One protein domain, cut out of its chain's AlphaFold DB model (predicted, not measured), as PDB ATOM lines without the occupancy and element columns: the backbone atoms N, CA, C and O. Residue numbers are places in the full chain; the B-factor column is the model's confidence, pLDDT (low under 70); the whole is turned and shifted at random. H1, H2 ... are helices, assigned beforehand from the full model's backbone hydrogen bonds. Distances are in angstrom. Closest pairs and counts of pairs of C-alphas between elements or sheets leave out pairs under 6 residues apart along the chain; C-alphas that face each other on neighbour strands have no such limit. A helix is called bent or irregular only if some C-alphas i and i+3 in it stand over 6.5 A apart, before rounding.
ATOM      1  N   GLY A   2      99.210   2.149  36.414       92.88
ATOM      2  CA  GLY A   2     100.173   3.115  35.844       92.88
ATOM      3  C   GLY A   2     101.628   2.624  35.799       92.88
ATOM      4  O   GLY A   2     102.227   2.616  34.734       92.88
ATOM      5  N   GLN A   3     102.159   2.123  36.921       96.75
ATOM      6  CA  GLN A   3     103.520   1.558  36.993       96.75
ATOM      7  C   GLN A   3     103.736   0.370  36.040       96.75
ATOM      8  O   GLN A   3     104.808   0.228  35.465       96.75
ATOM      9  N   THR A   4     102.705  -0.447  35.807       96.94
ATOM     10  CA  THR A   4     102.749  -1.554  34.838       96.94
ATOM     11  C   THR A   4     102.977  -1.039  33.419       96.94
ATOM     12  O   THR A   4     103.810  -1.585  32.703       96.94
ATOM     13  N   LEU A   5     102.290   0.040  33.024       97.44
ATOM     14  CA  LEU A   5     102.506   0.680  31.723       97.44
ATOM     15  C   LEU A   5     103.879   1.350  31.627       97.44
ATOM     16  O   LEU A   5     104.481   1.319  30.560       97.44
ATOM     17  N   VAL A   6     104.391   1.930  32.719       97.56
ATOM     18  CA  VAL A   6     105.763   2.468  32.742       97.56
ATOM     19  C   VAL A   6     106.765   1.359  32.436       97.56
ATOM     20  O   VAL A   6     107.542   1.484  31.495       97.56
ATOM     21  N   LEU A   7     106.675   0.240  33.155       98.00
ATOM     22  CA  LEU A   7     107.570  -0.897  32.965       98.00
ATOM     23  C   LEU A   7     107.447  -1.511  31.562       98.00
ATOM     24  O   LEU A   7     108.451  -1.889  30.965       98.00
ATOM     25  N   ALA A   8     106.225  -1.612  31.031       98.06
ATOM     26  CA  ALA A   8     105.990  -2.115  29.682       98.06
ATOM     27  C   ALA A   8     106.652  -1.221  28.622       98.06
ATOM     28  O   ALA A   8     107.303  -1.738  27.718       98.06
ATOM     29  N   ALA A   9     106.555   0.104  28.773       97.56
ATOM     30  CA  ALA A   9     107.218   1.058  27.886       97.56
ATOM     31  C   ALA A   9     108.747   0.935  27.957       97.56
ATOM     32  O   ALA A   9     109.404   0.845  26.924       97.56
ATOM     33  N   GLU A  10     109.311   0.865  29.166       97.88
ATOM     34  CA  GLU A  10     110.761   0.737  29.377       97.88
ATOM     35  C   GLU A  10     111.331  -0.576  28.829       97.88
ATOM     36  O   GLU A  10     112.468  -0.613  28.363       97.88
ATOM     37  N   LYS A  11     110.550  -1.660  28.883       97.88
ATOM     38  CA  LYS A  11     110.970  -2.988  28.416       97.88
ATOM     39  C   LYS A  11     110.599  -3.287  26.963       97.88
ATOM     40  O   LYS A  11     110.947  -4.363  26.487       97.88
ATOM     41  N   GLY A  12     109.875  -2.398  26.281       96.88
ATOM     42  CA  GLY A  12     109.315  -2.686  24.956       96.88
ATOM     43  C   GLY A  12     108.368  -3.894  24.960       96.88
ATOM     44  O   GLY A  12     108.382  -4.698  24.033       96.88
ATOM     45  N   ALA A  13     107.592  -4.064  26.033       97.75
ATOM     46  CA  ALA A  13     106.727  -5.220  26.253       97.75
ATOM     47  C   ALA A  13     105.242  -4.891  26.035       97.75
ATOM     48  O   ALA A  13     104.814  -3.738  26.095       97.75
ATOM     49  N   TYR A  14     104.437  -5.935  25.849       97.19
ATOM     50  CA  TYR A  14     102.981  -5.833  25.777       97.19
ATOM     51  C   TYR A  14     102.345  -5.979  27.162       97.19
ATOM     52  O   TYR A  14     102.849  -6.694  28.029       97.19
ATOM     53  N   THR A  15     101.206  -5.321  27.370       96.62
ATOM     54  CA  THR A  15     100.397  -5.492  28.579       96.62
ATOM     55  C   THR A  15      98.938  -5.120  28.317       96.62
ATOM     56  O   THR A  15      98.637  -4.433  27.341       96.62
ATOM     57  N   LEU A  16      98.039  -5.560  29.196       95.38
ATOM     58  CA  LEU A  16      96.632  -5.168  29.200       95.38
ATOM     59  C   LEU A  16      96.419  -4.056  30.236       95.38
ATOM     60  O   LEU A  16      96.875  -4.156  31.374       95.38
ATOM     61  N   SER A  17      95.705  -3.000  29.852       95.12
ATOM     62  CA  SER A  17      95.371  -1.883  30.736       95.12
ATOM     63  C   SER A  17      93.986  -1.340  30.417       95.12
ATOM     64  O   SER A  17      93.516  -1.432  29.285       95.12
ATOM     65  N   ASP A  18      93.351  -0.715  31.408       94.12
ATOM     66  CA  ASP A  18      92.166   0.099  31.171       94.12
ATOM     67  C   ASP A  18      92.508   1.357  30.348       94.12
ATOM     68  O   ASP A  18      93.647   1.845  30.358       94.12
ATOM     69  N   LEU A  19      91.499   1.893  29.650       92.94
ATOM     70  CA  LEU A  19      91.659   3.030  28.741       92.94
ATOM     71  C   LEU A  19      92.107   4.307  29.464       92.94
ATOM     72  O   LEU A  19      92.919   5.055  28.927       92.94
ATOM     73  N   ALA A  20      91.596   4.577  30.668       93.19
ATOM     74  CA  ALA A  20      91.928   5.807  31.381       93.19
ATOM     75  C   ALA A  20      93.418   5.832  31.759       93.19
ATOM     76  O   ALA A  20      94.104   6.833  31.528       93.19
ATOM     77  N   THR A  21      93.949   4.716  32.265       94.81
ATOM     78  CA  THR A  21      95.380   4.566  32.561       94.81
ATOM     79  C   THR A  21      96.227   4.632  31.282       94.81
ATOM     80  O   THR A  21      97.282   5.271  31.279       94.81
ATOM     81  N   TYR A  22      95.765   4.052  30.167       95.12
ATOM     82  CA  TYR A  22      96.449   4.187  28.875       95.12
ATOM     83  C   TYR A  22      96.543   5.650  28.418       95.12
ATOM     84  O   TYR A  22      97.644   6.129  28.148       95.12
ATOM     85  N   LEU A  23      95.425   6.381  28.388       93.94
ATOM     86  CA  LEU A  23      95.392   7.774  27.928       93.94
ATOM     87  C   LEU A  23      96.235   8.701  28.812       93.94
ATOM     88  O   LEU A  23      96.890   9.614  28.317       93.94
ATOM     89  N   THR A  24      96.252   8.460  30.122       93.56
ATOM     90  CA  THR A  24      96.965   9.324  31.075       93.56
ATOM     91  C   THR A  24      98.453   9.001  31.208       93.56
ATOM     92  O   THR A  24      99.237   9.927  31.438       93.56
ATOM     93  N   VAL A  25      98.851   7.730  31.061       95.31
ATOM     94  CA  VAL A  25     100.227   7.251  31.296       95.31
ATOM     95  C   VAL A  25     100.831   6.612  30.049       95.31
ATOM     96  O   VAL A  25     101.871   7.070  29.582       95.31
ATOM     97  N   GLY A  26     100.205   5.561  29.514       94.56
ATOM     98  CA  GLY A  26     100.781   4.743  28.440       94.56
ATOM     99  C   GLY A  26     101.052   5.531  27.158       94.56
ATOM    100  O   GLY A  26     102.177   5.526  26.657       94.56
ATOM    101  N   LYS A  27     100.053   6.279  26.680       94.19
ATOM    102  CA  LYS A  27     100.137   7.109  25.470       94.19
ATOM    103  C   LYS A  27     101.275   8.128  25.551       94.19
ATOM    104  O   LYS A  27     102.049   8.276  24.612       94.19
ATOM    105  N   LYS A  28     101.432   8.782  26.705       94.56
ATOM    106  CA  LYS A  28     102.503   9.768  26.947       94.56
ATOM    107  C   LYS A  28     103.904   9.152  26.960       94.56
ATOM    108  O   LYS A  28     104.885   9.881  26.883       94.56
ATOM    109  N   ARG A  29     104.001   7.826  27.075       95.88
ATOM    110  CA  ARG A  29     105.253   7.058  27.093       95.88
ATOM    111  C   ARG A  29     105.512   6.307  25.790       95.88
ATOM    112  O   ARG A  29     106.366   5.431  25.761       95.88
ATOM    113  N   GLY A  30     104.779   6.639  24.728       95.44
ATOM    114  CA  GLY A  30     104.977   6.046  23.406       95.44
ATOM    115  C   GLY A  30     104.402   4.639  23.250       95.44
ATOM    116  O   GLY A  30     104.653   4.007  22.229       95.44
ATOM    117  N   LEU A  31     103.614   4.141  24.214       96.75
ATOM    118  CA  LEU A  31     102.874   2.896  24.017       96.75
ATOM    119  C   LEU A  31     101.728   3.112  23.025       96.75
ATOM    120  O   LEU A  31     100.962   4.078  23.119       96.75
ATOM    121  N   VAL A  32     101.575   2.159  22.114       95.38
ATOM    122  CA  VAL A  32     100.507   2.135  21.113       95.38
ATOM    123  C   VAL A  32      99.430   1.151  21.564       95.38
ATOM    124  O   VAL A  32      99.739   0.020  21.939       95.38
ATOM    125  N   ALA A  33      98.167   1.577  21.545       92.50
ATOM    126  CA  ALA A  33      97.045   0.667  21.740       92.50
ATOM    127  C   ALA A  33      96.876  -0.200  20.484       92.50
ATOM    128  O   ALA A  33      96.650   0.320  19.397       92.50
ATOM    129  N   LEU A  34      97.021  -1.517  20.637       92.31
ATOM    130  CA  LEU A  34      96.891  -2.482  19.535       92.31
ATOM    131  C   LEU A  34      95.458  -2.982  19.370       92.31
ATOM    132  O   LEU A  34      95.015  -3.269  18.266       92.31
ATOM    133  N   TYR A  35      94.755  -3.081  20.496       87.69
ATOM    134  CA  TYR A  35      93.350  -3.435  20.593       87.69
ATOM    135  C   TYR A  35      92.689  -2.392  21.488       87.69
ATOM    136  O   TYR A  35      93.236  -2.029  22.534       87.69
ATOM    137  N   GLU A  36      91.534  -1.882  21.073       79.50
ATOM    138  CA  GLU A  36      90.850  -0.798  21.769       79.50
ATOM    139  C   GLU A  36      89.339  -1.031  21.877       79.50
ATOM    140  O   GLU A  36      88.824  -2.129  21.650       79.50
ATOM    141  N   ARG A  37      88.621   0.004  22.323       67.44
ATOM    142  CA  ARG A  37      87.216  -0.090  22.704       67.44
ATOM    143  C   ARG A  37      86.354  -0.499  21.502       67.44
ATOM    144  O   ARG A  37      86.146   0.287  20.587       67.44
ATOM    145  N   GLY A  38      85.817  -1.716  21.555       71.50
ATOM    146  CA  GLY A  38      84.994  -2.311  20.500       71.50
ATOM    147  C   GLY A  38      85.188  -3.822  20.391       71.50
ATOM    148  O   GLY A  38      84.264  -4.515  19.973       71.50
ATOM    149  N   ASP A  39      86.342  -4.334  20.835       81.88
ATOM    150  CA  ASP A  39      86.566  -5.774  20.953       81.88
ATOM    151  C   ASP A  39      85.626  -6.376  22.022       81.88
ATOM    152  O   ASP A  39      85.685  -5.955  23.188       81.88
ATOM    153  N   PRO A  40      84.766  -7.354  21.668       82.31
ATOM    154  CA  PRO A  40      83.875  -8.015  22.616       82.31
ATOM    155  C   PRO A  40      84.590  -8.636  23.825       82.31
ATOM    156  O   PRO A  40      83.992  -8.723  24.899       82.31
ATOM    157  N   LEU A  41      85.856  -9.040  23.684       86.44
ATOM    158  CA  LEU A  41      86.653  -9.634  24.762       86.44
ATOM    159  C   LEU A  41      87.190  -8.601  25.760       86.44
ATOM    160  O   LEU A  41      87.562  -8.965  26.874       86.44
ATOM    161  N   LEU A  42      87.222  -7.318  25.389       90.25
ATOM    162  CA  LEU A  42      87.730  -6.229  26.230       90.25
ATOM    163  C   LEU A  42      86.609  -5.439  26.921       90.25
ATOM    164  O   LEU A  42      86.856  -4.386  27.518       90.25
ATOM    165  N   ILE A  43      85.367  -5.932  26.859       89.31
ATOM    166  CA  ILE A  43      84.233  -5.318  27.548       89.31
ATOM    167  C   ILE A  43      84.415  -5.465  29.062       89.31
ATOM    168  O   ILE A  43      84.306  -6.550  29.625       89.31
ATOM    169  N   ASN A  44      84.619  -4.335  29.737       91.25
ATOM    170  CA  ASN A  44      84.609  -4.247  31.193       91.25
ATOM    171  C   ASN A  44      83.265  -3.671  31.672       91.25
ATOM    172  O   ASN A  44      83.109  -2.456  31.820       91.25
ATOM    173  N   GLN A  45      82.266  -4.541  31.840       91.50
ATOM    174  CA  GLN A  45      80.920  -4.145  32.259       91.50
ATOM    175  C   GLN A  45      80.832  -3.938  33.778       91.50
ATOM    176  O   GLN A  45      81.171  -4.816  34.567       91.50
ATOM    177  N   TYR A  46      80.250  -2.810  34.186       93.19
ATOM    178  CA  TYR A  46      79.974  -2.490  35.587       93.19
ATOM    179  C   TYR A  46      78.505  -2.746  35.929       93.19
ATOM    180  O   TYR A  46      77.610  -2.421  35.149       93.19
ATOM    181  N   SER A  47      78.254  -3.309  37.113       93.38
ATOM    182  CA  SER A  47      76.910  -3.591  37.635       93.38
ATOM    183  C   SER A  47      76.790  -3.124  39.085       93.38
ATOM    184  O   SER A  47      77.748  -3.224  39.850       93.38
ATOM    185  N   TYR A  48      75.611  -2.633  39.472       94.12
ATOM    186  CA  TYR A  48      75.320  -2.218  40.845       94.12
ATOM    187  C   TYR A  48      74.374  -3.217  41.517       94.12
ATOM    188  O   TYR A  48      73.232  -3.390  41.081       94.12
ATOM    189  N   TYR A  49      74.828  -3.830  42.610       93.56
ATOM    190  CA  TYR A  49      74.049  -4.787  43.395       93.56
ATOM    191  C   TYR A  49      73.683  -4.209  44.762       93.56
ATOM    192  O   TYR A  49      74.522  -3.659  45.470       93.56
ATOM    193  N   VAL A  50      72.417  -4.371  45.148       95.06
ATOM    194  CA  VAL A  50      71.939  -4.009  46.488       95.06
ATOM    195  C   VAL A  50      72.217  -5.184  47.421       95.06
ATOM    196  O   VAL A  50      71.714  -6.284  47.201       95.06
ATOM    197  N   ALA A  51      73.021  -4.960  48.459       95.25
ATOM    198  CA  ALA A  51      73.342  -5.992  49.438       95.25
ATOM    199  C   ALA A  51      72.109  -6.379  50.277       95.25
ATOM    200  O   ALA A  51      71.388  -5.511  50.764       95.25
ATOM    201  N   LEU A  52      71.915  -7.682  50.507       92.25
ATOM    202  CA  LEU A  52      70.745  -8.221  51.221       92.25
ATOM    203  C   LEU A  52      70.618  -7.722  52.669       92.25
ATOM    204  O   LEU A  52      69.512  -7.482  53.137       92.25
ATOM    205  N   LYS A  53      71.743  -7.561  53.377       94.00
ATOM    206  CA  LYS A  53      71.802  -7.102  54.779       94.00
ATOM    207  C   LYS A  53      72.436  -5.709  54.908       94.00
ATOM    208  O   LYS A  53      73.155  -5.431  55.864       94.00
ATOM    209  N   GLY A  54      72.245  -4.855  53.901       93.00
ATOM    210  CA  GLY A  54      72.756  -3.484  53.918       93.00
ATOM    211  C   GLY A  54      72.061  -2.624  54.978       93.00
ATOM    212  O   GLY A  54      70.868  -2.780  55.212       93.00
ATOM    213  N   LYS A  55      72.802  -1.693  55.596       94.38
ATOM    214  CA  LYS A  55      72.263  -0.783  56.626       94.38
ATOM    215  C   LYS A  55      71.154   0.139  56.094       94.38
ATOM    216  O   LYS A  55      70.200   0.399  56.810       94.38
ATOM    217  N   ASN A  56      71.277   0.579  54.837       96.50
ATOM    218  CA  ASN A  56      70.411   1.576  54.196       96.50
ATOM    219  C   ASN A  56      69.851   1.034  52.862       96.50
ATOM    220  O   ASN A  56      70.317   1.424  51.784       96.50
ATOM    221  N   PRO A  57      68.930   0.051  52.895       95.38
ATOM    222  CA  PRO A  57      68.472  -0.633  51.686       95.38
ATOM    223  C   PRO A  57      67.670   0.280  50.749       95.38
ATOM    224  O   PRO A  57      67.773   0.126  49.531       95.38
ATOM    225  N   GLU A  58      66.914   1.247  51.274       96.56
ATOM    226  CA  GLU A  58      66.135   2.172  50.441       96.56
ATOM    227  C   GLU A  58      67.036   3.135  49.667       96.56
ATOM    228  O   GLU A  58      66.865   3.317  48.462       96.56
ATOM    229  N   GLU A  59      68.052   3.699  50.314       97.75
ATOM    230  CA  GLU A  59      69.035   4.586  49.691       97.75
ATOM    231  C   GLU A  59      69.834   3.841  48.619       97.75
ATOM    232  O   GLU A  59      70.045   4.371  47.528       97.75
ATOM    233  N   ALA A  60      70.208   2.584  48.880       97.62
ATOM    234  CA  ALA A  60      70.864   1.737  47.888       97.62
ATOM    235  C   ALA A  60      69.966   1.485  46.662       97.62
ATOM    236  O   ALA A  60      70.435   1.528  45.522       97.62
ATOM    237  N   ARG A  61      68.657   1.264  46.862       96.62
ATOM    238  CA  ARG A  61      67.699   1.122  45.750       96.62
ATOM    239  C   ARG A  61      67.493   2.434  44.992       96.62
ATOM    240  O   ARG A  61      67.434   2.389  43.763       96.62
ATOM    241  N   ARG A  62      67.441   3.580  45.682       97.75
ATOM    242  CA  ARG A  62      67.389   4.912  45.051       97.75
ATOM    243  C   ARG A  62      68.635   5.175  44.212       97.75
ATOM    244  O   ARG A  62      68.507   5.588  43.065       97.75
ATOM    245  N   LEU A  63      69.822   4.856  44.732       97.19
ATOM    246  CA  LEU A  63      71.073   4.988  43.987       97.19
ATOM    247  C   LEU A  63      71.090   4.078  42.754       97.19
ATOM    248  O   LEU A  63      71.425   4.537  41.667       97.19
ATOM    249  N   ARG A  64      70.663   2.817  42.882       96.19
ATOM    250  CA  ARG A  64      70.523   1.911  41.732       96.19
ATOM    251  C   ARG A  64      69.600   2.493  40.656       96.19
ATOM    252  O   ARG A  64      69.935   2.430  39.478       96.19
ATOM    253  N   ALA A  65      68.453   3.044  41.054       96.31
ATOM    254  CA  ALA A  65      67.507   3.664  40.128       96.31
ATOM    255  C   ALA A  65      68.107   4.907  39.451       96.31
ATOM    256  O   ALA A  65      67.999   5.050  38.235       96.31
ATOM    257  N   PHE A  66      68.806   5.757  40.210       97.31
ATOM    258  CA  PHE A  66      69.527   6.907  39.668       97.31
ATOM    259  C   PHE A  66      70.588   6.484  38.645       97.31
ATOM    260  O   PHE A  66      70.599   7.013  37.538       97.31
ATOM    261  N   LEU A  67      71.425   5.493  38.962       96.38
ATOM    262  CA  LEU A  67      72.473   4.993  38.060       96.38
ATOM    263  C   LEU A  67      71.916   4.402  36.750       96.38
ATOM    264  O   LEU A  67      72.630   4.355  35.750       96.38
ATOM    265  N   ALA A  68      70.650   3.972  36.737       95.44
ATOM    266  CA  ALA A  68      69.955   3.495  35.541       95.44
ATOM    267  C   ALA A  68      69.247   4.608  34.739       95.44
ATOM    268  O   ALA A  68      68.726   4.332  33.660       95.44
ATOM    269  N   SER A  69      69.215   5.845  35.240       96.56
ATOM    270  CA  SER A  69      68.512   6.970  34.613       96.56
ATOM    271  C   SER A  69      69.267   7.582  33.424       96.56
ATOM    272  O   SER A  69      70.484   7.439  33.280       96.56
ATOM    273  N   GLU A  70      68.552   8.353  32.596       96.56
ATOM    274  CA  GLU A  70      69.168   9.153  31.526       96.56
ATOM    275  C   GLU A  70      70.097  10.246  32.065       96.56
ATOM    276  O   GLU A  70      71.052  10.637  31.398       96.56
ATOM    277  N   GLU A  71      69.843  10.749  33.274       96.81
ATOM    278  CA  GLU A  71      70.713  11.737  33.906       96.81
ATOM    279  C   GLU A  71      72.092  11.143  34.197       96.81
ATOM    280  O   GLU A  71      73.101  11.680  33.737       96.81
ATOM    281  N   ALA A  72      72.134   9.988  34.865       96.62
ATOM    282  CA  ALA A  72      73.381   9.275  35.107       96.62
ATOM    283  C   ALA A  72      74.067   8.888  33.791       96.62
ATOM    284  O   ALA A  72      75.276   9.065  33.658       96.62
ATOM    285  N   ALA A  73      73.307   8.453  32.778       96.06
ATOM    286  CA  ALA A  73      73.862   8.147  31.461       96.06
ATOM    287  C   ALA A  73      74.568   9.356  30.819       96.06
ATOM    288  O   ALA A  73      75.661   9.199  30.266       96.06
ATOM    289  N   ARG A  74      73.988  10.561  30.920       96.38
ATOM    290  CA  ARG A  74      74.617  11.806  30.439       96.38
ATOM    291  C   ARG A  74      75.878  12.150  31.226       96.38
ATOM    292  O   ARG A  74      76.894  12.464  30.608       96.38
ATOM    293  N   LEU A  75      75.830  12.055  32.557       96.56
ATOM    294  CA  LEU A  75      76.995  12.300  33.417       96.56
ATOM    295  C   LEU A  75      78.144  11.351  33.064       96.56
ATOM    296  O   LEU A  75      79.264  11.796  32.828       96.56
ATOM    297  N   THR A  76      77.853  10.055  32.941       95.19
ATOM    298  CA  THR A  76      78.832   9.027  32.575       95.19
ATOM    299  C   THR A  76      79.415   9.249  31.179       95.19
ATOM    300  O   THR A  76      80.631   9.177  31.017       95.19
ATOM    301  N   ALA A  77      78.588   9.575  30.178       94.12
ATOM    302  CA  ALA A  77      79.069   9.887  28.827       94.12
ATOM    303  C   ALA A  77      79.959  11.146  28.787       94.12
ATOM    304  O   ALA A  77      80.840  11.261  27.927       94.12
ATOM    305  N   GLY A  78      79.735  12.077  29.721       95.62
ATOM    306  CA  GLY A  78      80.521  13.296  29.903       95.62
ATOM    307  C   GLY A  78      81.906  13.078  30.520       95.62
ATOM    308  O   GLY A  78      82.757  13.957  30.389       95.62
ATOM    309  N   LEU A  79      82.171  11.921  31.135       94.62
ATOM    310  CA  LEU A  79      83.488  11.591  31.685       94.62
ATOM    311  C   LEU A  79      84.481  11.366  30.544       94.62
ATOM    312  O   LEU A  79      84.398  10.370  29.818       94.62
ATOM    313  N   LYS A  80      85.415  12.304  30.376       94.88
ATOM    314  CA  LYS A  80      86.350  12.331  29.251       94.88
ATOM    315  C   LYS A  80      87.786  12.582  29.694       94.88
ATOM    316  O   LYS A  80      88.028  13.345  30.624       94.88
ATOM    317  N   VAL A  81      88.729  11.996  28.963       92.38
ATOM    318  CA  VAL A  81      90.163  12.314  29.026       92.38
ATOM    319  C   VAL A  81      90.627  12.601  27.607       92.38
ATOM    320  O   VAL A  81      90.343  11.822  26.703       92.38
ATOM    321  N   GLU A  82      91.293  13.739  27.395       88.31
ATOM    322  CA  GLU A  82      91.753  14.177  26.062       88.31
ATOM    323  C   GLU A  82      90.635  14.142  24.994       88.31
ATOM    324  O   GLU A  82      90.835  13.716  23.861       88.31
ATOM    325  N   GLY A  83      89.414  14.536  25.376       90.19
ATOM    326  CA  GLY A  83      88.237  14.528  24.496       90.19
ATOM    327  C   GLY A  83      87.600  13.150  24.267       90.19
ATOM    328  O   GLY A  83      86.460  13.086  23.804       90.19
ATOM    329  N   GLN A  84      88.267  12.060  24.656       89.62
ATOM    330  CA  GLN A  84      87.754  10.697  24.524       89.62
ATOM    331  C   GLN A  84      86.867  10.320  25.709       89.62
ATOM    332  O   GLN A  84      87.248  10.503  26.864       89.62
ATOM    333  N   SER A  85      85.684   9.769  25.433       92.62
ATOM    334  CA  SER A  85      84.773   9.286  26.478       92.62
ATOM    335  C   SER A  85      85.350   8.061  27.181       92.62
ATOM    336  O   SER A  85      85.830   7.144  26.521       92.62
ATOM    337  N   LEU A  86      85.279   8.000  28.511       93.12
ATOM    338  CA  LEU A  86      85.821   6.899  29.320       93.12
ATOM    339  C   LEU A  86      84.844   5.741  29.540       93.12
ATOM    340  O   LEU A  86      85.281   4.635  29.854       93.12
TER     341      LEU A  86
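What this domain is: This is residues 2 to 86 of the 102 residues of the protein "ABC transporter substrate-binding protein" of Thermus brockianus (UniProt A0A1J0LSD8). An open, elongated frame has a pair of helices at each end: H1 and H2 side by side at one, H3 and H4 making a corner at the other, joined by the long stretch of residues 30 to 56. The 85 printed residues hold four named helices, H1 to H4 in order, and no named strand; the class is all helix, with 41 residues in named elements, under half. It is only just loose, close to extended: radius of gyration of the C-alphas 17.4 A, spans 50 by 28 by 22 A.

Where its parts are: H1, residues 2 to 11, begins at C-alpha 2 (100.173, 3.115, 35.844) and is 14.5 A long. H2, residues 19 to 29, 14.3 A, is only just irregular: C-alphas 24 and 27 are 6.8 A apart. H3, residues 57 to 67, measures 15.3 A. H4, residues 70 to 78, 12.2 A, ends at C-alpha 78 (80.521, 13.296, 29.903).

How they stand to each other: H1 and H2 touch, closest at the C-alphas of Leu 5 and Gly 26, 5.5 A, with a steep tilt of 38 degrees, only just past shallow, the same way. H3 and H4 are close but not clearly touching; their closest C-alphas, Phe 66 and Ala 72, are 6.4 A apart, at a steep tilt of 60 degrees. H2 and H3 are apart, as are H1 and H4. Every O i to N i+4 pair is within hydrogen-bond range in H1, H3 and H4, and 5 of 7 in H2.

The domain as a whole: The farthest C-alphas, Gly 12 and Glu 58, are 50.4 A apart. The printed part has no cut; the link H2 to H3 is long. Residue 37 alone has pLDDT under 70.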